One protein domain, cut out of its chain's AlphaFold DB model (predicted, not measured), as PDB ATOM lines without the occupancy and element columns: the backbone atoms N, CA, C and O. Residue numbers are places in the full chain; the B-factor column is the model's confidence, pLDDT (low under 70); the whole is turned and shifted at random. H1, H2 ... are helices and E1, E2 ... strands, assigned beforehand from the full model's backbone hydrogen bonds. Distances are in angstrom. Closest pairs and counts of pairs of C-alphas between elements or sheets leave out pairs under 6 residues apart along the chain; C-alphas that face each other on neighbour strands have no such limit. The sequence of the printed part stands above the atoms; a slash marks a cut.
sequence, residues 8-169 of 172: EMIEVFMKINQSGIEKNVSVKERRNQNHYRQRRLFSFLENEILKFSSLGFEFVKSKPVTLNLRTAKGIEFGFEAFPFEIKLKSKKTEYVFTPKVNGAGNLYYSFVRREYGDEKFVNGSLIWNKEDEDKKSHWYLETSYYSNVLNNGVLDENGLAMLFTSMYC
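What this domain is: This is residues 8 to 169 of the 172 residues of an uncharacterized protein of Enterobacter cloacae complex sp (UniProt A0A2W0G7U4). One very long helix, H1, runs along the open side of a strongly twisted sheet curled like part of a barrel, and its first residues, 8 to 22, stick out alone as an arm. The short last helix, H2, packs on the same face of the sheet near the far end of H1, while the small hairpin E2 and E3 lies beside residues 23 to 38 of H1. The printed part has 162 residues, with two named helices and eight named strands in the order H1 E1 E2 E3 E4 E5 E6 E7 E8 H2; the class is mixed, helices and strands. The large sheet, E1 E4 E5 E6 E7 E8, is antiparallel, as is the pair E2 and E3. The whole is loose, with a radius of gyration of the C-alphas of 19.1 A and spans of 71 by 35 by 29 A, the arm adding to the length.

Where its parts are: Find C-alpha 8 at (32.159, -40.726, -91.315); from there H1, residues 8 to 50, runs 62.8 A to C-alpha 50 at (14.760, -43.108, -31.070). Next come E1, residues 57 to 61, E2, 65 to 70, E3, 76 to 81, and E4, 84 to 88. E5, residues 93 to 101, spans 25.9 A, and E6, residues 107 to 115, spans 26.3 A. E7, residues 123 to 128, and E8, residues 139 to 143, follow. H2, residues 157 to 168, runs 16.4 A to C-alpha 168 at (-0.865, -37.796, -29.468).

How they stand to each other: Look first at the large sheet, with edge strands E1 and E8. N 58 and O 87 join E1 to E4 within hydrogen-bond range at 2.9 A. E4 to E8 form a meander, each strand the antiparallel neighbour of the one before: see N 95 and O 86, 2.8 A; N 98 and O 110, 2.8 A; N 126 and O 109, 2.7 A; N 125 and O 142, 2.7 A. H1 and H2 on one face make two layers. H1 has a height over the sheet of 10.5 A; its closest C-alphas to E1 are Glu 46 and Phe 59, 6.4 A. H2 has a height of 7.6 A and is only just over E5, with 3 C-alphas falling on it; Thr 93 and Met 167 have the closest C-alphas, 6.1 A. H1 and H2 are close but not clearly touching, Glu 48 and Glu 157 having the closest C-alphas at 7.4 A. In the hairpin E2 and E3, N 67 and O 79 are 2.9 A apart; E3 runs on into E4 at 27 degrees. In both helices every O i to N i+4 pair is within hydrogen-bond range.

The domain as a whole: The C-alphas farthest apart, Glu 8 and Ser 90, are 71.9 A apart. The printed part has no cut. The link E8 to H2 is long, residues 144 to 156. Confidence is under 70 at residues 116 to 121, 131 to 136 and 145 to 149.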
ATOM      1  N   GLU A   8      33.553 -41.040 -91.665       80.81
ATOM      2  CA  GLU A   8      32.159 -40.726 -91.315       80.81
ATOM      3  C   GLU A   8      31.540 -41.777 -90.375       80.81
ATOM      4  O   GLU A   8      30.851 -41.433 -89.414       80.81
ATOM      5  N   MET A   9      31.822 -43.068 -90.596       79.56
ATOM      6  CA  MET A   9      31.383 -44.145 -89.700       79.56
ATOM      7  C   MET A   9      32.078 -44.068 -88.335       79.56
ATOM      8  O   MET A   9      31.446 -44.346 -87.314       79.56
ATOM      9  N   ILE A  10      33.350 -43.657 -88.301       77.62
ATOM     10  CA  ILE A  10      34.097 -43.425 -87.058       77.62
ATOM     11  C   ILE A  10      33.479 -42.254 -86.285       77.62
ATOM     12  O   ILE A  10      33.227 -42.387 -85.089       77.62
ATOM     13  N   GLU A  11      33.158 -41.142 -86.949       76.12
ATOM     14  CA  GLU A  11      32.502 -39.998 -86.305       76.12
ATOM     15  C   GLU A  11      31.128 -40.352 -85.727       76.12
ATOM     16  O   GLU A  11      30.810 -39.970 -84.597       76.12
ATOM     17  N   VAL A  12      30.309 -41.103 -86.471       79.81
ATOM     18  CA  VAL A  12      29.008 -41.589 -85.986       79.81
ATOM     19  C   VAL A  12      29.197 -42.498 -84.771       79.81
ATOM     20  O   VAL A  12      28.516 -42.320 -83.759       79.81
ATOM     21  N   PHE A  13      30.153 -43.426 -84.819       79.19
ATOM     22  CA  PHE A  13      30.464 -44.317 -83.701       79.19
ATOM     23  C   PHE A  13      30.949 -43.552 -82.460       79.19
ATOM     24  O   PHE A  13      30.491 -43.823 -81.348       79.19
ATOM     25  N   MET A  14      31.830 -42.563 -82.630       78.44
ATOM     26  CA  MET A  14      32.299 -41.707 -81.537       78.44
ATOM     27  C   MET A  14      31.145 -40.924 -80.905       78.44
ATOM     28  O   MET A  14      31.007 -40.935 -79.682       78.44
ATOM     29  N   LYS A  15      30.262 -40.324 -81.717       74.06
ATOM     30  CA  LYS A  15      29.071 -39.600 -81.236       74.06
ATOM     31  C   LYS A  15      28.110 -40.511 -80.472       74.06
ATOM     32  O   LYS A  15      27.640 -40.138 -79.397       74.06
ATOM     33  N   ILE A  16      27.845 -41.720 -80.976       76.31
ATOM     34  CA  ILE A  16      26.995 -42.707 -80.292       76.31
ATOM     35  C   ILE A  16      27.601 -43.085 -78.936       76.31
ATOM     36  O   ILE A  16      26.900 -43.013 -77.925       76.31
ATOM     37  N   ASN A  17      28.893 -43.418 -78.882       76.81
ATOM     38  CA  ASN A  17      29.553 -43.783 -77.626       76.81
ATOM     39  C   ASN A  17      29.570 -42.637 -76.620       76.81
ATOM     40  O   ASN A  17      29.213 -42.839 -75.461       76.81
ATOM     41  N   GLN A  18      29.920 -41.429 -77.058       77.00
ATOM     42  CA  GLN A  18      29.917 -40.251 -76.199       77.00
ATOM     43  C   GLN A  18      28.512 -39.980 -75.639       77.00
ATOM     44  O   GLN A  18      28.358 -39.790 -74.432       77.00
ATOM     45  N   SER A  19      27.473 -40.092 -76.474       73.50
ATOM     46  CA  SER A  19      26.079 -39.969 -76.030       73.50
ATOM     47  C   SER A  19      25.684 -41.043 -75.004       73.50
ATOM     48  O   SER A  19      24.964 -40.755 -74.049       73.50
ATOM     49  N   GLY A  20      26.179 -42.276 -75.158       78.44
ATOM     50  CA  GLY A  20      25.960 -43.367 -74.208       78.44
ATOM     51  C   GLY A  20      26.648 -43.118 -72.864       78.44
ATOM     52  O   GLY A  20      26.041 -43.309 -71.810       78.44
ATOM     53  N   ILE A  21      27.888 -42.621 -72.895       80.75
ATOM     54  CA  ILE A  21      28.657 -42.253 -71.700       80.75
ATOM     55  C   ILE A  21      27.943 -41.133 -70.937       80.75
ATOM     56  O   ILE A  21      27.703 -41.269 -69.737       80.75
ATOM     57  N   GLU A  22      27.530 -40.061 -71.614       81.88
ATOM     58  CA  GLU A  22      26.823 -38.944 -70.979       81.88
ATOM     59  C   GLU A  22      25.494 -39.360 -70.337       81.88
ATOM     60  O   GLU A  22      25.151 -38.880 -69.252       81.88
ATOM     61  N   LYS A  23      24.745 -40.266 -70.983       84.50
ATOM     62  CA  LYS A  23      23.513 -40.830 -70.413       84.50
ATOM     63  C   LYS A  23      23.807 -41.578 -69.114       84.50
ATOM     64  O   LYS A  23      23.145 -41.333 -68.106       84.50
ATOM     65  N   ASN A  24      24.822 -42.441 -69.122       86.88
ATOM     66  CA  ASN A  24      25.213 -43.229 -67.954       86.88
ATOM     67  C   ASN A  24      25.697 -42.352 -66.795       86.88
ATOM     68  O   ASN A  24      25.324 -42.598 -65.648       86.88
ATOM     69  N   VAL A  25      26.486 -41.313 -67.084       90.25
ATOM     70  CA  VAL A  25      26.939 -40.340 -66.080       90.25
ATOM     71  C   VAL A  25      25.741 -39.623 -65.458       90.25
ATOM     72  O   VAL A  25      25.593 -39.645 -64.239       90.25
ATOM     73  N   SER A  26      24.824 -39.099 -66.279       89.81
ATOM     74  CA  SER A  26      23.630 -38.393 -65.795       89.81
ATOM     75  C   SER A  26      22.728 -39.276 -64.922       89.81
ATOM     76  O   SER A  26      22.242 -38.839 -63.877       89.81
ATOM     77  N   VAL A  27      22.526 -40.540 -65.312       93.69
ATOM     78  CA  VAL A  27      21.770 -41.516 -64.512       93.69
ATOM     79  C   VAL A  27      22.485 -41.815 -63.194       93.69
ATOM     80  O   VAL A  27      21.844 -41.829 -62.142       93.69
ATOM     81  N   LYS A  28      23.807 -42.021 -63.221       94.00
ATOM     82  CA  LYS A  28      24.611 -42.303 -62.024       94.00
ATOM     83  C   LYS A  28      24.565 -41.145 -61.030       94.00
ATOM     84  O   LYS A  28      24.311 -41.372 -59.850       94.00
ATOM     85  N   GLU A  29      24.761 -39.916 -61.494       93.12
ATOM     86  CA  GLU A  29      24.659 -38.708 -60.668       93.12
ATOM     87  C   GLU A  29      23.277 -38.593 -60.031       93.12
ATOM     88  O   GLU A  29      23.156 -38.427 -58.816       93.12
ATOM     89  N   ARG A  30      22.218 -38.761 -60.832       93.00
ATOM     90  CA  ARG A  30      20.848 -38.681 -60.329       93.00
ATOM     91  C   ARG A  30      20.543 -39.782 -59.316       93.00
ATOM     92  O   ARG A  30      19.893 -39.522 -58.303       93.00
ATOM     93  N   ARG A  31      21.018 -41.004 -59.548       95.44
ATOM     94  CA  ARG A  31      20.894 -42.122 -58.604       95.44
ATOM     95  C   ARG A  31      21.615 -41.816 -57.290       95.44
ATOM     96  O   ARG A  31      21.017 -41.976 -56.228       95.44
ATOM     97  N   ASN A  32      22.845 -41.308 -57.354       94.44
ATOM     98  CA  ASN A  32      23.625 -40.926 -56.175       94.44
ATOM     99  C   ASN A  32      22.927 -39.835 -55.355       94.44
ATOM    100  O   ASN A  32      22.827 -39.966 -54.138       94.44
ATOM    101  N   GLN A  33      22.379 -38.807 -56.011       92.38
ATOM    102  CA  GLN A  33      21.590 -37.768 -55.344       92.38
ATOM    103  C   GLN A  33      20.390 -38.363 -54.600       92.38
ATOM    104  O   GLN A  33      20.175 -38.061 -53.432       92.38
ATOM    105  N   ASN A  34      19.612 -39.240 -55.241       94.38
ATOM    106  CA  ASN A  34      18.448 -39.844 -54.588       94.38
ATOM    107  C   ASN A  34      18.840 -40.781 -53.432       94.38
ATOM    108  O   ASN A  34      18.162 -40.788 -52.405       94.38
ATOM    109  N   HIS A  35      19.952 -41.519 -53.543       95.44
ATOM    110  CA  HIS A  35      20.491 -42.289 -52.418       95.44
ATOM    111  C   HIS A  35      20.906 -41.388 -51.257       95.44
ATOM    112  O   HIS A  35      20.560 -41.685 -50.115       95.44
ATOM    113  N   TYR A  36      21.603 -40.287 -51.537       93.12
ATOM    114  CA  TYR A  36      22.005 -39.313 -50.524       93.12
ATOM    115  C   TYR A  36      20.789 -38.742 -49.781       93.12
ATOM    116  O   TYR A  36      20.729 -38.822 -48.555       93.12
ATOM    117  N   ARG A  37      19.781 -38.256 -50.515       92.56
ATOM    118  CA  ARG A  37      18.548 -37.677 -49.951       92.56
ATOM    119  C   ARG A  37      17.798 -38.653 -49.055       92.56
ATOM    120  O   ARG A  37      17.404 -38.301 -47.944       92.56
ATOM    121  N   GLN A  38      17.623 -39.881 -49.536       94.25
ATOM    122  CA  GLN A  38      16.923 -40.933 -48.809       94.25
ATOM    123  C   GLN A  38      17.712 -41.392 -47.575       94.25
ATOM    124  O   GLN A  38      17.137 -41.555 -46.504       94.25
ATOM    125  N   ARG A  39      19.037 -41.540 -47.688       94.31
ATOM    126  CA  ARG A  39      19.898 -41.853 -46.541       94.31
ATOM    127  C   ARG A  39      19.828 -40.755 -45.486       94.31
ATOM    128  O   ARG A  39      19.669 -41.068 -44.315       94.31
ATOM    129  N   ARG A  40      19.902 -39.485 -45.894       91.94
ATOM    130  CA  ARG A  40      19.801 -38.345 -44.976       91.94
ATOM    131  C   ARG A  40      18.452 -38.314 -44.259       91.94
ATOM    132  O   ARG A  40      18.440 -38.106 -43.052       91.94
ATOM    133  N   LEU A  41      17.350 -38.572 -44.974       93.69
ATOM    134  CA  LEU A  41      16.017 -38.687 -44.371       93.69
ATOM    135  C   LEU A  41      15.987 -39.757 -43.285       93.69
ATOM    136  O   LEU A  41      15.581 -39.485 -42.163       93.69
ATOM    137  N   PHE A  42      16.421 -40.971 -43.621       95.38
ATOM    138  CA  PHE A  42      16.335 -42.100 -42.702       95.38
ATOM    139  C   PHE A  42      17.261 -41.936 -41.513       95.38
ATOM    140  O   PHE A  42      16.810 -42.134 -40.399       95.38
ATOM    141  N   SER A  43      18.497 -41.477 -41.711       93.81
ATOM    142  CA  SER A  43      19.391 -41.199 -40.585       93.81
ATOM    143  C   SER A  43      18.826 -40.125 -39.654       93.81
ATOM    144  O   SER A  43      18.956 -40.250 -38.443       93.81
ATOM    145  N   PHE A  44      18.176 -39.089 -40.194       93.19
ATOM    146  CA  PHE A  44      17.483 -38.094 -39.376       93.19
ATOM    147  C   PHE A  44      16.323 -38.722 -38.588       93.19
ATOM    148  O   PHE A  44      16.288 -38.614 -37.366       93.19
ATOM    149  N   LEU A  45      15.416 -39.432 -39.264       94.88
ATOM    150  CA  LEU A  45      14.249 -40.052 -38.632       94.88
ATOM    151  C   LEU A  45      14.636 -41.109 -37.591       94.88
ATOM    152  O   LEU A  45      14.092 -41.097 -36.493       94.88
ATOM    153  N   GLU A  46      15.586 -41.990 -37.904       94.75
ATOM    154  CA  GLU A  46      16.088 -43.025 -36.996       94.75
ATOM    155  C   GLU A  46      16.669 -42.404 -35.720       94.75
ATOM    156  O   GLU A  46      16.332 -42.842 -34.621       94.75
ATOM    157  N   ASN A  47      17.486 -41.354 -35.851       93.62
ATOM    158  CA  ASN A  47      18.099 -40.685 -34.705       93.62
ATOM    159  C   ASN A  47      17.075 -39.929 -33.856       93.62
ATOM    160  O   ASN A  47      17.123 -39.998 -32.628       93.62
ATOM    161  N   GLU A  48      16.159 -39.196 -34.490       93.38
ATOM    162  CA  GLU A  48      15.202 -38.372 -33.761       93.38
ATOM    163  C   GLU A  48      14.082 -39.199 -33.128       93.38
ATOM    164  O   GLU A  48      13.782 -39.004 -31.955       93.38
ATOM    165  N   ILE A  49      13.501 -40.168 -33.845       94.50
ATOM    166  CA  ILE A  49      12.419 -41.016 -33.315       94.50
ATOM    167  C   ILE A  49      12.915 -41.863 -32.135       94.50
ATOM    168  O   ILE A  49      12.178 -42.052 -31.166       94.50
ATOM    169  N   LEU A  50      14.174 -42.319 -32.158       93.38
ATOM    170  CA  LEU A  50      14.760 -43.108 -31.070       93.38
ATOM    171  C   LEU A  50      14.713 -42.380 -29.716       93.38
ATOM    172  O   LEU A  50      14.473 -43.024 -28.690       93.38
ATOM    173  N   LYS A  51      14.859 -41.046 -29.708       93.44
ATOM    174  CA  LYS A  51      14.764 -40.212 -28.493       93.44
ATOM    175  C   LYS A  51      13.397 -40.315 -27.811       93.44
ATOM    176  O   LYS A  51      13.303 -40.107 -26.605       93.44
ATOM    177  N   PHE A  52      12.355 -40.674 -28.561       91.81
ATOM    178  CA  PHE A  52      10.977 -40.786 -28.083       91.81
ATOM    179  C   PHE A  52      10.478 -42.241 -28.031       91.81
ATOM    180  O   PHE A  52       9.283 -42.494 -27.891       91.81
ATOM    181  N   SER A  53      11.383 -43.220 -28.093       91.19
ATOM    182  CA  SER A  53      11.040 -44.646 -27.990       91.19
ATOM    183  C   SER A  53      10.339 -45.009 -26.672       91.19
ATOM    184  O   SER A  53       9.416 -45.821 -26.671       91.19
ATOM    185  N   SER A  54      10.690 -44.351 -25.558       91.62
ATOM    186  CA  SER A  54      10.038 -44.529 -24.245       91.62
ATOM    187  C   SER A  54       8.566 -44.105 -24.228       91.62
ATOM    188  O   SER A  54       7.782 -44.602 -23.422       91.62
ATOM    189  N   LEU A  55       8.179 -43.218 -25.145       89.62
ATOM    190  CA  LEU A  55       6.806 -42.771 -25.364       89.62
ATOM    191  C   LEU A  55       6.017 -43.736 -26.278       89.62
ATOM    192  O   LEU A  55       4.800 -43.614 -26.435       89.62
ATOM    193  N   GLY A  56       6.687 -44.754 -26.825       92.31
ATOM    194  CA  GLY A  56       6.103 -45.769 -27.698       92.31
ATOM    195  C   GLY A  56       6.140 -45.407 -29.181       92.31
ATOM    196  O   GLY A  56       5.384 -46.011 -29.951       92.31
ATOM    197  N   PHE A  57       6.972 -44.432 -29.573       94.69
ATOM    198  CA  PHE A  57       7.235 -44.144 -30.978       94.69
ATOM    199  C   PHE A  57       8.214 -45.131 -31.596       94.69
ATOM    200  O   PHE A  57       9.213 -45.507 -30.983       94.69
ATOM    201  N   GLU A  58       7.953 -45.497 -32.846       95.50
ATOM    202  CA  GLU A  58       8.796 -46.404 -33.615       95.50
ATOM    203  C   GLU A  58       8.926 -45.949 -35.063       95.50
ATOM    204  O   GLU A  58       7.962 -45.491 -35.678       95.50
ATOM    205  N   PHE A  59      10.125 -46.127 -35.612       96.50
ATOM    206  CA  PHE A  59      10.404 -45.980 -37.032       96.50
ATOM    207  C   PHE A  59      10.496 -47.366 -37.665       96.50
ATOM    208  O   PHE A  59      11.266 -48.211 -37.206       96.50
ATOM    209  N   VAL A  60       9.730 -47.603 -38.726       96.12
ATOM    210  CA  VAL A  60       9.733 -48.880 -39.445       96.12
ATOM    211  C   VAL A  60      10.019 -48.624 -40.911       96.12
ATOM    212  O   VAL A  60       9.300 -47.887 -41.576       96.12
ATOM    213  N   LYS A  61      11.056 -49.271 -41.436       96.06
ATOM    214  CA  LYS A  61      11.404 -49.232 -42.854       96.06
ATOM    215  C   LYS A  61      10.974 -50.533 -43.524       96.06
ATOM    216  O   LYS A  61      11.353 -51.618 -43.084       96.06
ATOM    217  N   SER A  62      10.188 -50.430 -44.587       95.81
ATOM    218  CA  SER A  62       9.670 -51.582 -45.328       95.81
ATOM    219  C   SER A  62      10.650 -52.043 -46.412       95.81
ATOM    220  O   SER A  62      11.681 -51.416 -46.664       95.81
ATOM    221  N   LYS A  63      10.324 -53.153 -47.087       96.19
ATOM    222  CA  LYS A  63      11.075 -53.614 -48.264       96.19
ATOM    223  C   LYS A  63      11.076 -52.539 -49.365       96.19
ATOM    224  O   LYS A  63      10.063 -51.857 -49.527       96.19
ATOM    225  N   PRO A  64      12.177 -52.394 -50.124       97.31
ATOM    226  CA  PRO A  64      12.249 -51.410 -51.191       97.31
ATOM    227  C   PRO A  64      11.254 -51.726 -52.307       97.31
ATOM    228  O   PRO A  64      10.942 -52.886 -52.583       97.31
ATOM    229  N   VAL A  65      10.803 -50.671 -52.975       97.38
ATOM    230  CA  VAL A  65      10.058 -50.731 -54.228       97.38
ATOM    231  C   VAL A  65      10.874 -50.061 -55.327       97.38
ATOM    232  O   VAL A  65      11.527 -49.038 -55.100       97.38
ATOM    233  N   THR A  66      10.842 -50.628 -56.528       97.94
ATOM    234  CA  THR A  66      11.525 -50.042 -57.683       97.94
ATOM    235  C   THR A  66      10.623 -49.007 -58.338       97.94
ATOM    236  O   THR A  66       9.514 -49.322 -58.766       97.94
ATOM    237  N   LEU A  67      11.111 -47.775 -58.433       97.38
ATOM    238  CA  LEU A  67      10.454 -46.668 -59.117       97.38
ATOM    239  C   LEU A  67      11.234 -46.277 -60.375       97.38
ATOM    240  O   LEU A  67      12.465 -46.320 -60.384       97.38
ATOM    241  N   ASN A  68      10.517 -45.847 -61.414       97.19
ATOM    242  CA  ASN A  68      11.109 -45.312 -62.640       97.19
ATOM    243  C   ASN A  68      11.248 -43.795 -62.513       97.19
ATOM    244  O   ASN A  68      10.276 -43.055 -62.656       97.19
ATOM    245  N   LEU A  69      12.455 -43.337 -62.190       96.19
ATOM    246  CA  LEU A  69      12.780 -41.918 -62.056       96.19
ATOM    247  C   LEU A  69      13.307 -41.383 -63.381       96.19
ATOM    248  O   LEU A  69      13.718 -42.149 -64.254       96.19
ATOM    249  N   ARG A  70      13.351 -40.055 -63.506       95.62
ATOM    250  CA  ARG A  70      13.855 -39.379 -64.702       95.62
ATOM    251  C   ARG A  70      15.000 -38.427 -64.369       95.62
ATOM    252  O   ARG A  70      15.002 -37.759 -63.332       95.62
ATOM    253  N   THR A  71      16.007 -38.373 -65.237       93.31
ATOM    254  CA  THR A  71      17.028 -37.315 -65.200       93.31
ATOM    255  C   THR A  71      16.478 -36.016 -65.799       93.31
ATOM    256  O   THR A  71      15.468 -36.025 -66.500       93.31
ATOM    257  N   ALA A  72      17.172 -34.890 -65.600       88.19
ATOM    258  CA  ALA A  72      16.808 -33.621 -66.246       88.19
ATOM    259  C   ALA A  72      16.836 -33.702 -67.787       88.19
ATOM    260  O   ALA A  72      16.093 -32.995 -68.455       88.19
ATOM    261  N   LYS A  73      17.654 -34.608 -68.348       88.81
ATOM    262  CA  LYS A  73      17.721 -34.900 -69.790       88.81
ATOM    263  C   LYS A  73      16.609 -35.850 -70.272       88.81
ATOM    264  O   LYS A  73      16.646 -36.293 -71.414       88.81
ATOM    265  N   GLY A  74      15.656 -36.218 -69.416       90.62
ATOM    266  CA  GLY A  74      14.532 -37.077 -69.787       90.62
ATOM    267  C   GLY A  74      14.815 -38.584 -69.753       90.62
ATOM    268  O   GLY A  74      13.973 -39.365 -70.182       90.62
ATOM    269  N   ILE A  75      15.978 -39.014 -69.253       92.81
ATOM    270  CA  ILE A  75      16.388 -40.426 -69.268       92.81
ATOM    271  C   ILE A  75      15.750 -41.151 -68.085       92.81
ATOM    272  O   ILE A  75      15.950 -40.739 -66.939       92.81
ATOM    273  N   GLU A  76      15.016 -42.226 -68.356       95.38
ATOM    274  CA  GLU A  76      14.391 -43.051 -67.322       95.38
ATOM    275  C   GLU A  76      15.364 -44.085 -66.750       95.38
ATOM    276  O   GLU A  76      16.182 -44.661 -67.468       95.38
ATOM    277  N   PHE A  77      15.288 -44.315 -65.442       95.81
ATOM    278  CA  PHE A  77      16.094 -45.321 -64.760       95.81
ATOM    279  C   PHE A  77      15.381 -45.860 -63.517       95.81
ATOM    280  O   PHE A  77      14.681 -45.129 -62.814       95.81
ATOM    281  N   GLY A  78      15.608 -47.140 -63.214       96.69
ATOM    282  CA  GLY A  78      15.122 -47.767 -61.987       96.69
ATOM    283  C   GLY A  78      15.889 -47.288 -60.750       96.69
ATOM    284  O   GLY A  78      17.127 -47.190 -60.769       96.69
ATOM    285  N   PHE A  79      15.154 -47.018 -59.673       97.88
ATOM    286  CA  PHE A  79      15.673 -46.645 -58.360       97.88
ATOM    287  C   PHE A  79      14.907 -47.360 -57.246       97.88
ATOM    288  O   PHE A  79      13.678 -47.376 -57.249       97.88
ATOM    289  N   GLU A  80      15.631 -47.901 -56.271       97.75
ATOM    290  CA  GLU A  80      15.045 -48.524 -55.085       97.75
ATOM    291  C   GLU A  80      14.700 -47.461 -54.034       97.75
ATOM    292  O   GLU A  80      15.570 -46.870 -53.385       97.75
ATOM    293  N   ALA A  81      13.404 -47.215 -53.859       97.56
ATOM    294  CA  ALA A  81      12.876 -46.347 -52.821       97.56
ATOM    295  C   ALA A  81      12.230 -47.191 -51.721       97.56
ATOM    296  O   ALA A  81      11.486 -48.126 -51.997       97.56
ATOM    297  N   PHE A  82      12.502 -46.865 -50.467       98.12
ATOM    298  CA  PHE A  82      11.999 -47.607 -49.322       98.12
ATOM    299  C   PHE A  82      10.792 -46.880 -48.723       98.12
ATOM    300  O   PHE A  82      10.952 -45.745 -48.270       98.12
ATOM    301  N   PRO A  83       9.600 -47.501 -48.700       97.94
ATOM    302  CA  PRO A  83       8.504 -47.045 -47.856       97.94
ATOM    303  C   PRO A  83       8.900 -47.093 -46.382       97.94
ATOM    304  O   PRO A  83       9.736 -47.910 -45.978       97.94
ATOM    305  N   PHE A  84       8.301 -46.217 -45.586       97.75
ATOM    306  CA  PHE A  84       8.541 -46.181 -44.151       97.75
ATOM    307  C   PHE A  84       7.313 -45.713 -43.382       97.75
ATOM    308  O   PHE A  84       6.400 -45.098 -43.932       97.75
ATOM    309  N   GLU A  85       7.302 -46.014 -42.093       96.00
ATOM    310  CA  GLU A  85       6.200 -45.740 -41.189       96.00
ATOM    311  C   GLU A  85       6.741 -45.141 -39.888       96.00
ATOM    312  O   GLU A  85       7.790 -45.557 -39.387       96.00
ATOM    313  N   ILE A  86       6.009 -44.175 -39.336       95.12
ATOM    314  CA  ILE A  86       6.208 -43.667 -37.975       95.12
ATOM    315  C   ILE A  86       4.996 -44.112 -37.169       95.12
ATOM    316  O   ILE A  86       3.872 -43.737 -37.498       95.12
ATOM    317  N   LYS A  87       5.204 -44.922 -36.133       94.44
ATOM    318  CA  LYS A  87       4.126 -45.537 -35.346       94.44
ATOM    319  C   LYS A  87       4.137 -45.032 -33.922       94.44
ATOM    320  O   LYS A  87       5.204 -44.847 -33.359       94.44
ATOM    321  N   LEU A  88       2.955 -44.891 -33.333       93.00
ATOM    322  CA  LEU A  88       2.754 -44.693 -31.904       93.00
ATOM    323  C   LEU A  88       1.935 -45.867 -31.359       93.00
ATOM    324  O   LEU A  88       0.709 -45.916 -31.508       93.00
ATOM    325  N   LYS A  89       2.618 -46.827 -30.723       88.31
ATOM    326  CA  LYS A  89       2.006 -48.082 -30.246       88.31
ATOM    327  C   LYS A  89       0.878 -47.853 -29.242       88.31
ATOM    328  O   LYS A  89      -0.161 -48.501 -29.326       88.31
ATOM    329  N   SER A  90       1.073 -46.916 -28.317       86.31
ATOM    330  CA  SER A  90       0.139 -46.631 -27.219       86.31
ATOM    331  C   SER A  90      -1.220 -46.111 -27.698       86.31
ATOM    332  O   SER A  90      -2.245 -46.425 -27.097       86.31
ATOM    333  N   LYS A  91      -1.238 -45.345 -28.795       84.62
ATOM    334  CA  LYS A  91      -2.444 -44.734 -29.373       84.62
ATOM    335  C   LYS A  91      -2.949 -45.430 -30.621       84.62
ATOM    336  O   LYS A  91      -3.951 -44.992 -31.175       84.62
ATOM    337  N   LYS A  92      -2.286 -46.504 -31.064       87.50
ATOM    338  CA  LYS A  92      -2.666 -47.190 -32.299       87.50
ATOM    339  C   LYS A  92      -2.778 -46.179 -33.458       87.50
ATOM    340  O   LYS A  92      -3.795 -46.100 -34.140       87.50
ATOM    341  N   THR A  93      -1.745 -45.366 -33.645       88.88
ATOM    342  CA  THR A  93      -1.692 -44.355 -34.710       88.88
ATOM    343  C   THR A  93      -0.413 -44.531 -35.508       88.88
ATOM    344  O   THR A  93       0.641 -44.801 -34.931       88.88
ATOM    345  N   GLU A  94      -0.481 -44.365 -36.823       91.94
ATOM    346  CA  GLU A  94       0.688 -44.413 -37.696       91.94
ATOM    347  C   GLU A  94       0.622 -43.367 -38.808       91.94
ATOM    348  O   GLU A  94      -0.450 -43.054 -39.322       91.94
ATOM    349  N   TYR A  95       1.786 -42.855 -39.195       92.44
ATOM    350  CA  TYR A  95       1.991 -42.220 -40.487       92.44
ATOM    351  C   TYR A  95       2.650 -43.211 -41.430       92.44
ATOM    352  O   TYR A  95       3.716 -43.741 -41.116       92.44
ATOM    353  N   VAL A  96       2.047 -43.420 -42.595       93.81
ATOM    354  CA  VAL A  96       2.556 -44.317 -43.634       93.81
ATOM    355  C   VAL A  96       3.056 -43.484 -44.803       93.81
ATOM    356  O   VAL A  96       2.259 -42.849 -45.491       93.81
ATOM    357  N   PHE A  97       4.364 -43.508 -45.051       95.94
ATOM    358  CA  PHE A  97       5.030 -42.781 -46.127       95.94
ATOM    359  C   PHE A  97       5.331 -43.727 -47.289       95.94
ATOM    360  O   PHE A  97       6.192 -44.608 -47.224       95.94
ATOM    361  N   THR A  98       4.620 -43.521 -48.392       96.94
ATOM    362  CA  THR A  98       4.740 -44.320 -49.611       96.94
ATOM    363  C   THR A  98       5.535 -43.545 -50.661       96.94
ATOM    364  O   THR A  98       5.116 -42.450 -51.037       96.94
ATOM    365  N   PRO A  99       6.651 -44.083 -51.180       97.88
ATOM    366  CA  PRO A  99       7.436 -43.411 -52.201       97.88
ATOM    367  C   PRO A  99       6.672 -43.383 -53.529       97.88
ATOM    368  O   PRO A  99       6.017 -44.353 -53.923       97.88
ATOM    369  N   LYS A 100       6.757 -42.254 -54.225       96.88
ATOM    370  CA  LYS A 100       6.074 -41.960 -55.486       96.88
ATOM    371  C   LYS A 100       6.995 -41.156 -56.405       96.88
ATOM    372  O   LYS A 100       8.036 -40.647 -55.989       96.88
ATOM    373  N   VAL A 101       6.594 -41.049 -57.670       95.88
ATOM    374  CA  VAL A 101       7.293 -40.267 -58.693       95.88
ATOM    375  C   VAL A 101       6.353 -39.179 -59.190       95.88
ATOM    376  O   VAL A 101       5.225 -39.478 -59.579       95.88
ATOM    377  N   ASN A 102       6.779 -37.917 -59.135       92.56
ATOM    378  CA  ASN A 102       5.968 -36.808 -59.640       92.56
ATOM    379  C   ASN A 102       6.101 -36.663 -61.170       92.56
ATOM    380  O   ASN A 102       6.910 -37.343 -61.800       92.56
ATOM    381  N   GLY A 103       5.347 -35.743 -61.782       89.44
ATOM    382  CA  GLY A 103       5.377 -35.530 -63.240       89.44
ATOM    383  C   GLY A 103       6.753 -35.149 -63.812       89.44
ATOM    384  O   GLY A 103       7.018 -35.384 -64.988       89.44
ATOM    385  N   ALA A 104       7.657 -34.623 -62.978       89.81
ATOM    386  CA  ALA A 104       9.036 -34.312 -63.355       89.81
ATOM    387  C   ALA A 104       9.995 -35.514 -63.225       89.81
ATOM    388  O   ALA A 104      11.183 -35.385 -63.510       89.81
ATOM    389  N   GLY A 105       9.511 -36.681 -62.787       91.25
ATOM    390  CA  GLY A 105      10.333 -37.868 -62.571       91.25
ATOM    391  C   GLY A 105      11.121 -37.855 -61.256       91.25
ATOM    392  O   GLY A 105      12.101 -38.592 -61.126       91.25
ATOM    393  N   ASN A 106      10.726 -37.013 -60.295       92.31
ATOM    394  CA  ASN A 106      11.399 -36.872 -59.006       92.31
ATOM    395  C   ASN A 106      10.735 -37.738 -57.936       92.31
ATOM    396  O   ASN A 106       9.508 -37.835 -57.881       92.31
ATOM    397  N   LEU A 107      11.564 -38.307 -57.060       95.31
ATOM    398  CA  LEU A 107      11.111 -38.997 -55.860       95.31
ATOM    399  C   LEU A 107      10.452 -38.006 -54.892       95.31
ATOM    400  O   LEU A 107      11.027 -36.965 -54.574       95.31
ATOM    401  N   TYR A 108       9.289 -38.384 -54.382       95.50
ATOM    402  CA  TYR A 108       8.657 -37.796 -53.203       95.50
ATOM    403  C   TYR A 108       7.959 -38.911 -52.416       95.50
ATOM    404  O   TYR A 108       7.826 -40.027 -52.921       95.50
ATOM    405  N   TYR A 109       7.513 -38.638 -51.195       96.56
ATOM    406  CA  TYR A 109       6.715 -39.596 -50.430       96.56
ATOM    407  C   TYR A 109       5.321 -39.040 -50.207       96.56
ATOM    408  O   TYR A 109       5.182 -38.030 -49.538       96.56
ATOM    409  N   SER A 110       4.280 -39.691 -50.714       94.25
ATOM    410  CA  SER A 110       2.923 -39.407 -50.237       94.25
ATOM    411  C   SER A 110       2.765 -40.004 -48.844       94.25
ATOM    412  O   SER A 110       3.185 -41.147 -48.647       94.25
ATOM    413  N   PHE A 111       2.136 -39.305 -47.911       92.31
ATOM    414  CA  PHE A 111       1.864 -39.847 -46.586       92.31
ATOM    415  C   PHE A 111       0.391 -39.791 -46.217       92.31
ATOM    416  O   PHE A 111      -0.353 -38.938 -46.700       92.31
ATOM    417  N   VAL A 112      -0.009 -40.719 -45.352       89.75
ATOM    418  CA  VAL A 112      -1.337 -40.777 -44.737       89.75
ATOM    419  C   VAL A 112      -1.201 -41.088 -43.251       89.75
ATOM    420  O   VAL A 112      -0.368 -41.911 -42.875       89.75
ATOM    421  N   ARG A 113      -2.015 -40.443 -42.413       87.94
ATOM    422  CA  ARG A 113      -2.239 -40.840 -41.017       87.94
ATOM    423  C   ARG A 113      -3.318 -41.915 -40.977       87.94
ATOM    424  O   ARG A 113      -4.311 -41.814 -41.690       87.94
ATOM    425  N   ARG A 114      -3.142 -42.925 -40.133       85.50
ATOM    426  CA  ARG A 114      -4.138 -43.967 -39.865       85.50
ATOM    427  C   ARG A 114      -4.275 -44.166 -38.363       85.50
ATOM    428  O   ARG A 114      -3.272 -44.191 -37.652       85.50
ATOM    429  N   GLU A 115      -5.503 -44.333 -37.892       83.50
ATOM    430  CA  GLU A 115      -5.794 -44.958 -36.598       83.50
ATOM    431  C   GLU A 115      -6.185 -46.414 -36.897       83.50
ATOM    432  O   GLU A 115      -6.841 -46.653 -37.907       83.50
ATOM    433  N   TYR A 116      -5.725 -47.409 -36.123       68.06
ATOM    434  CA  TYR A 116      -5.924 -48.831 -36.489       68.06
ATOM    435  C   TYR A 116      -7.407 -49.141 -36.769       68.06
ATOM    436  O   TYR A 116      -8.189 -49.298 -35.835       68.06
ATOM    437  N   GLY A 117      -7.755 -49.294 -38.048       58.50
ATOM    438  CA  GLY A 117      -9.091 -49.671 -38.511       58.50
ATOM    439  C   GLY A 117      -9.913 -48.547 -39.146       58.50
ATOM    440  O   GLY A 117     -10.777 -48.874 -39.949       58.50
ATOM    441  N   ASP A 118      -9.601 -47.273 -38.883       58.22
ATOM    442  CA  ASP A 118     -10.359 -46.128 -39.403       58.22
ATOM    443  C   ASP A 118      -9.455 -45.149 -40.167       58.22
ATOM    444  O   ASP A 118      -8.414 -44.682 -39.683       58.22
ATOM    445  N   GLU A 119      -9.876 -44.791 -41.378       54.66
ATOM    446  CA  GLU A 119      -9.221 -43.761 -42.180       54.66
ATOM    447  C   GLU A 119      -9.634 -42.369 -41.672       54.66
ATOM    448  O   GLU A 119     -10.513 -41.711 -42.221       54.66
ATOM    449  N   LYS A 120      -9.000 -41.882 -40.598       56.00
ATOM    450  CA  LYS A 120      -8.985 -40.436 -40.328       56.00
ATOM    451  C   LYS A 120      -7.972 -39.779 -41.262       56.00
ATOM    452  O   LYS A 120      -6.764 -39.910 -41.073       56.00
ATOM    453  N   PHE A 121      -8.475 -39.092 -42.282       64.75
ATOM    454  CA  PHE A 121      -7.668 -38.591 -43.392       64.75
ATOM    455  C   PHE A 121      -6.904 -37.314 -43.029       64.75
ATOM    456  O   PHE A 121      -7.364 -36.207 -43.284       64.75
ATOM    457  N   VAL A 122      -5.689 -37.473 -42.504       72.56
ATOM    458  CA  VAL A 122      -4.629 -36.507 -42.811       72.56
ATOM    459  C   VAL A 122      -3.745 -37.136 -43.865       72.56
ATOM    460  O   VAL A 122      -3.187 -38.213 -43.658       72.56
ATOM    461  N   ASN A 123      -3.632 -36.479 -45.005       84.88
ATOM    462  CA  ASN A 123      -2.786 -36.893 -46.107       84.88
ATOM    463  C   ASN A 123      -1.917 -35.724 -46.570       84.88
ATOM    464  O   ASN A 123      -2.196 -34.560 -46.291       84.88
ATOM    465  N   GLY A 124      -0.831 -36.054 -47.251       90.38
ATOM    466  CA  GLY A 124       0.117 -35.063 -47.721       90.38
ATOM    467  C   GLY A 124       1.266 -35.679 -48.499       90.38
ATOM    468  O   GLY A 124       1.216 -36.838 -48.918       90.38
ATOM    469  N   SER A 125       2.310 -34.889 -48.696       92.75
ATOM    470  CA  SER A 125       3.536 -35.252 -49.384       92.75
ATOM    471  C   SER A 125       4.762 -34.762 -48.618       92.75
ATOM    472  O   SER A 125       4.773 -33.683 -48.040       92.75
ATOM    473  N   LEU A 126       5.823 -35.557 -48.642       93.94
ATOM    474  CA  LEU A 126       7.162 -35.188 -48.227       93.94
ATOM    475  C   LEU A 126       8.008 -35.008 -49.486       93.94
ATOM    476  O   LEU A 126       8.272 -35.967 -50.221       93.94
ATOM    477  N   ILE A 127       8.404 -33.769 -49.745       92.69
ATOM    478  CA  ILE A 127       9.035 -33.342 -50.994       92.69
ATOM    479  C   ILE A 127      10.440 -32.835 -50.693       92.69
ATOM    480  O   ILE A 127      10.666 -32.167 -49.692       92.69
ATOM    481  N   TRP A 128      11.401 -33.157 -51.554       90.25
ATOM    482  CA  TRP A 128      12.741 -32.590 -51.452       90.25
ATOM    483  C   TRP A 128      12.790 -31.204 -52.108       90.25
ATOM    484  O   TRP A 128      12.650 -31.099 -53.330       90.25
ATOM    485  N   ASN A 129      13.054 -30.167 -51.317       81.81
ATOM    486  CA  ASN A 129      13.316 -28.804 -51.780       81.81
ATOM    487  C   ASN A 129      14.821 -28.571 -52.005       81.81
ATOM    488  O   ASN A 129      15.655 -29.405 -51.660       81.81
ATOM    489  N   LYS A 130      15.186 -27.476 -52.682       70.06
ATOM    490  CA  LYS A 130      16.581 -27.218 -53.085       70.06
ATOM    491  C   LYS A 130      17.520 -27.153 -51.870       70.06
ATOM    492  O   LYS A 130      17.160 -26.615 -50.829       70.06
ATOM    493  N   GLU A 131      18.729 -27.693 -52.043       63.44
ATOM    494  CA  GLU A 131      19.783 -27.697 -51.013       63.44
ATOM    495  C   GLU A 131      20.335 -26.298 -50.717       63.44
ATOM    496  O   GLU A 131      20.877 -26.076 -49.642       63.44
ATOM    497  N   ASP A 132      20.144 -25.352 -51.639       59.44
ATOM    498  CA  ASP A 132      20.641 -23.975 -51.520       59.44
ATOM    499  C   ASP A 132      19.905 -23.153 -50.444       59.44
ATOM    500  O   ASP A 132      20.293 -22.028 -50.139       59.44
ATOM    501  N   GLU A 133      18.821 -23.688 -49.878       56.88
ATOM    502  CA  GLU A 133      18.151 -23.085 -48.732       56.88
ATOM    503  C   GLU A 133      18.919 -23.465 -47.457       56.88
ATOM    504  O   GLU A 133      19.033 -24.652 -47.156       56.88
ATOM    505  N   ASP A 134      19.421 -22.476 -46.706       58.03
ATOM    506  CA  ASP A 134      20.120 -22.646 -45.417       58.03
ATOM    507  C   ASP A 134      19.167 -23.186 -44.330       58.03
ATOM    508  O   ASP A 134      18.699 -22.483 -43.433       58.03
ATOM    509  N   LYS A 135      18.770 -24.449 -44.488       61.38
ATOM    510  CA  LYS A 135      17.769 -25.150 -43.687       61.38
ATOM    511  C   LYS A 135      18.364 -26.440 -43.137       61.38
ATOM    512  O   LYS A 135      19.039 -27.191 -43.839       61.38
ATOM    513  N   LYS A 136      18.036 -26.751 -41.876       68.56
ATOM    514  CA  LYS A 136      18.466 -27.984 -41.186       68.56
ATOM    515  C   LYS A 136      18.066 -29.257 -41.957       68.56
ATOM    516  O   LYS A 136      18.822 -30.232 -42.006       68.56
ATOM    517  N   SER A 137      16.896 -29.232 -42.598       75.94
ATOM    518  CA  SER A 137      16.381 -30.287 -43.471       75.94
ATOM    519  C   SER A 137      15.846 -29.691 -44.773       75.94
ATOM    520  O   SER A 137      15.275 -28.603 -44.781       75.94
ATOM    521  N   HIS A 138      16.020 -30.420 -45.875       85.50
ATOM    522  CA  HIS A 138      15.487 -30.048 -47.191       85.50
ATOM    523  C   HIS A 138      14.224 -30.837 -47.547       85.50
ATOM    524  O   HIS A 138      13.653 -30.641 -48.616       85.50
ATOM    525  N   TRP A 139      13.781 -31.740 -46.670       91.06
ATOM    526  CA  TRP A 139      12.492 -32.398 -46.824       91.06
ATOM    527  C   TRP A 139      11.398 -31.487 -46.287       91.06
ATOM    528  O   TRP A 139      11.481 -31.006 -45.161       91.06
ATOM    529  N   TYR A 140      10.380 -31.248 -47.096       90.06
ATOM    530  CA  TYR A 140       9.263 -30.374 -46.795       90.06
ATOM    531  C   TYR A 140       7.983 -31.197 -46.725       90.06
ATOM    532  O   TYR A 140       7.665 -31.933 -47.660       90.06
ATOM    533  N   LEU A 141       7.289 -31.100 -45.596       90.06
ATOM    534  CA  LEU A 141       5.951 -31.626 -45.389       90.06
ATOM    535  C   LEU A 141       4.945 -30.657 -46.003       90.06
ATOM    536  O   LEU A 141       4.831 -29.508 -45.583       90.06
ATOM    537  N   GLU A 142       4.196 -31.159 -46.968       89.12
ATOM    538  CA  GLU A 142       3.034 -30.511 -47.549       89.12
ATOM    539  C   GLU A 142       1.801 -31.339 -47.187       89.12
ATOM    540  O   GLU A 142       1.726 -32.518 -47.515       89.12
ATOM    541  N   THR A 143       0.842 -30.763 -46.479       83.69
ATOM    542  CA  THR A 143      -0.403 -31.406 -46.069       83.69
ATOM    543  C   THR A 143      -1.520 -30.969 -47.007       83.69
ATOM    544  O   THR A 143      -1.585 -29.816 -47.439       83.69
ATOM    545  N   SER A 144      -2.412 -31.889 -47.370       70.81
ATOM    546  CA  SER A 144      -3.675 -31.491 -47.989       70.81
ATOM    547  C   SER A 144      -4.622 -30.955 -46.917       70.81
ATOM    548  O   SER A 144      -4.517 -31.318 -45.745       70.81
ATOM    549  N   TYR A 145      -5.523 -30.063 -47.346       61.69
ATOM    550  CA  TYR A 145      -6.607 -29.473 -46.555       61.69
ATOM    551  C   TYR A 145      -7.171 -30.457 -45.510       61.69
ATOM    552  O   TYR A 145      -7.308 -31.634 -45.826       61.69
ATOM    553  N   TYR A 146      -7.515 -29.940 -44.316       54.50
ATOM    554  CA  TYR A 146      -8.131 -30.614 -43.145       54.50
ATOM    555  C   TYR A 146      -7.254 -30.918 -41.907       54.50
ATOM    556  O   TYR A 146      -7.750 -31.564 -40.990       54.50
ATOM    557  N   SER A 147      -6.020 -30.411 -41.768       56.53
ATOM    558  CA  SER A 147      -5.296 -30.491 -40.479       56.53
ATOM    559  C   SER A 147      -4.780 -29.133 -40.010       56.53
ATOM    560  O   SER A 147      -3.759 -28.659 -40.491       56.53
ATOM    561  N   ASN A 148      -5.446 -28.531 -39.020       58.44
ATOM    562  CA  ASN A 148      -4.963 -27.302 -38.370       58.44
ATOM    563  C   ASN A 148      -3.668 -27.528 -37.560       58.44
ATOM    564  O   ASN A 148      -2.967 -26.576 -37.227       58.44
ATOM    565  N   VAL A 149      -3.363 -28.787 -37.222       65.62
ATOM    566  CA  VAL A 149      -2.197 -29.173 -36.411       65.62
ATOM    567  C   VAL A 149      -0.957 -29.389 -37.282       65.62
ATOM    568  O   VAL A 149       0.158 -29.074 -36.863       65.62
ATOM    569  N   LEU A 150      -1.132 -29.897 -38.506       73.75
ATOM    570  CA  LEU A 150      -0.049 -30.095 -39.465       73.75
ATOM    571  C   LEU A 150      -0.064 -29.004 -40.531       73.75
ATOM    572  O   LEU A 150      -0.592 -29.177 -41.629       73.75
ATOM    573  N   ASN A 151       0.569 -27.885 -40.200       73.50
ATOM    574  CA  ASN A 151       0.859 -26.836 -41.167       73.50
ATOM    575  C   ASN A 151       2.054 -27.230 -42.044       73.50
ATOM    576  O   ASN A 151       3.008 -27.846 -41.564       73.50
ATOM    577  N   ASN A 152       2.010 -26.840 -43.319       81.69
ATOM    578  CA  ASN A 152       3.109 -27.034 -44.264       81.69
ATOM    579  C   ASN A 152       4.432 -26.510 -43.685       81.69
ATOM    580  O   ASN A 152       4.495 -25.382 -43.189       81.69
ATOM    581  N   GLY A 153       5.500 -27.302 -43.756       86.31
ATOM    582  CA  GLY A 153       6.730 -26.980 -43.039       86.31
ATOM    583  C   GLY A 153       7.913 -27.873 -43.374       86.31
ATOM    584  O   GLY A 153       7.799 -28.893 -44.044       86.31
ATOM    585  N   VAL A 154       9.091 -27.475 -42.905       89.06
ATOM    586  CA  VAL A 154      10.306 -28.282 -43.041       89.06
ATOM    587  C   VAL A 154      10.221 -29.475 -42.085       89.06
ATOM    588  O   VAL A 154       9.897 -29.308 -40.913       89.06
ATOM    589  N   LEU A 155      10.535 -30.678 -42.566       90.81
ATOM    590  CA  LEU A 155      10.689 -31.869 -41.732       90.81
ATOM    591  C   LEU A 155      12.061 -31.845 -41.050       90.81
ATOM    592  O   LEU A 155      12.992 -32.545 -41.457       90.81
ATOM    593  N   ASP A 156      12.185 -30.990 -40.046       89.25
ATOM    594  CA  ASP A 156      13.273 -30.957 -39.074       89.25
ATOM    595  C   ASP A 156      12.757 -31.388 -37.686       89.25
ATOM    596  O   ASP A 156      11.715 -32.036 -37.581       89.25
ATOM    597  N   GLU A 157      13.492 -31.073 -36.618       89.44
ATOM    598  CA  GLU A 157      13.105 -31.380 -35.231       89.44
ATOM    599  C   GLU A 157      11.697 -30.853 -34.895       89.44
ATOM    600  O   GLU A 157      10.906 -31.558 -34.266       89.44
ATOM    601  N   ASN A 158      11.352 -29.649 -35.365       87.00
ATOM    602  CA  ASN A 158      10.045 -29.044 -35.127       87.00
ATOM    603  C   ASN A 158       8.966 -29.712 -35.980       87.00
ATOM    604  O   ASN A 158       7.898 -30.042 -35.467       87.00
ATOM    605  N   GLY A 159       9.248 -29.960 -37.263       88.50
ATOM    606  CA  GLY A 159       8.321 -30.679 -38.140       88.50
ATOM    607  C   GLY A 159       8.003 -32.086 -37.622       88.50
ATOM    608  O   GLY A 159       6.856 -32.529 -37.662       88.50
ATOM    609  N   LEU A 160       8.999 -32.777 -37.064       90.56
ATOM    610  CA  LEU A 160       8.809 -34.084 -36.445       90.56
ATOM    611  C   LEU A 160       8.029 -33.987 -35.125       90.56
ATOM    612  O   LEU A 160       7.131 -34.797 -34.894       90.56
ATOM    613  N   ALA A 161       8.305 -32.978 -34.295       88.44
ATOM    614  CA  ALA A 161       7.515 -32.715 -33.096       88.44
ATOM    615  C   ALA A 161       6.037 -32.461 -33.439       88.44
ATOM    616  O   ALA A 161       5.164 -33.008 -32.775       88.44
ATOM    617  N   MET A 162       5.740 -31.729 -34.520       87.75
ATOM    618  CA  MET A 162       4.367 -31.535 -35.005       87.75
ATOM    619  C   MET A 162       3.701 -32.857 -35.406       87.75
ATOM    620  O   MET A 162       2.558 -33.111 -35.017       87.75
ATOM    621  N   LEU A 163       4.414 -33.730 -36.135       89.31
ATOM    622  CA  LEU A 163       3.925 -35.078 -36.444       89.31
ATOM    623  C   LEU A 163       3.602 -35.840 -35.155       89.31
ATOM    624  O   LEU A 163       2.486 -36.337 -35.015       89.31
ATOM    625  N   PHE A 164       4.515 -35.868 -34.185       90.56
ATOM    626  CA  PHE A 164       4.310 -36.540 -32.900       90.56
ATOM    627  C   PHE A 164       3.129 -35.975 -32.112       90.56
ATOM    628  O   PHE A 164       2.300 -36.744 -31.625       90.56
ATOM    629  N   THR A 165       2.998 -34.652 -32.031       87.38
ATOM    630  CA  THR A 165       1.862 -33.989 -31.385       87.38
ATOM    631  C   THR A 165       0.553 -34.385 -32.058       87.38
ATOM    632  O   THR A 165      -0.381 -34.771 -31.364       87.38
ATOM    633  N   SER A 166       0.489 -34.412 -33.393       85.25
ATOM    634  CA  SER A 166      -0.716 -34.858 -34.112       85.25
ATOM    635  C   SER A 166      -1.043 -36.353 -33.923       85.25
ATOM    636  O   SER A 166      -2.178 -36.786 -34.129       85.25
ATOM    637  N   MET A 167      -0.058 -37.179 -33.553       87.62
ATOM    638  CA  MET A 167      -0.295 -38.584 -33.197       87.62
ATOM    639  C   MET A 167      -0.808 -38.725 -31.760       87.62
ATOM    640  O   MET A 167      -1.541 -39.667 -31.468       87.62
ATOM    641  N   TYR A 168      -0.446 -37.799 -30.871       82.56
ATOM    642  CA  TYR A 168      -0.865 -37.796 -29.468       82.56
ATOM    643  C   TYR A 168      -2.209 -37.116 -29.214       82.56
ATOM    644  O   TYR A 168      -2.997 -37.600 -28.395       82.56
ATOM    645  N   CYS A 169      -2.453 -35.990 -29.881       74.00
ATOM    646  CA  CYS A 169      -3.671 -35.204 -29.765       74.00
ATOM    647  C   CYS A 169      -4.782 -35.868 -30.594       74.00
ATOM    648  O   CYS A 169      -4.616 -36.126 -31.781       74.00
TER     649      CYS A 169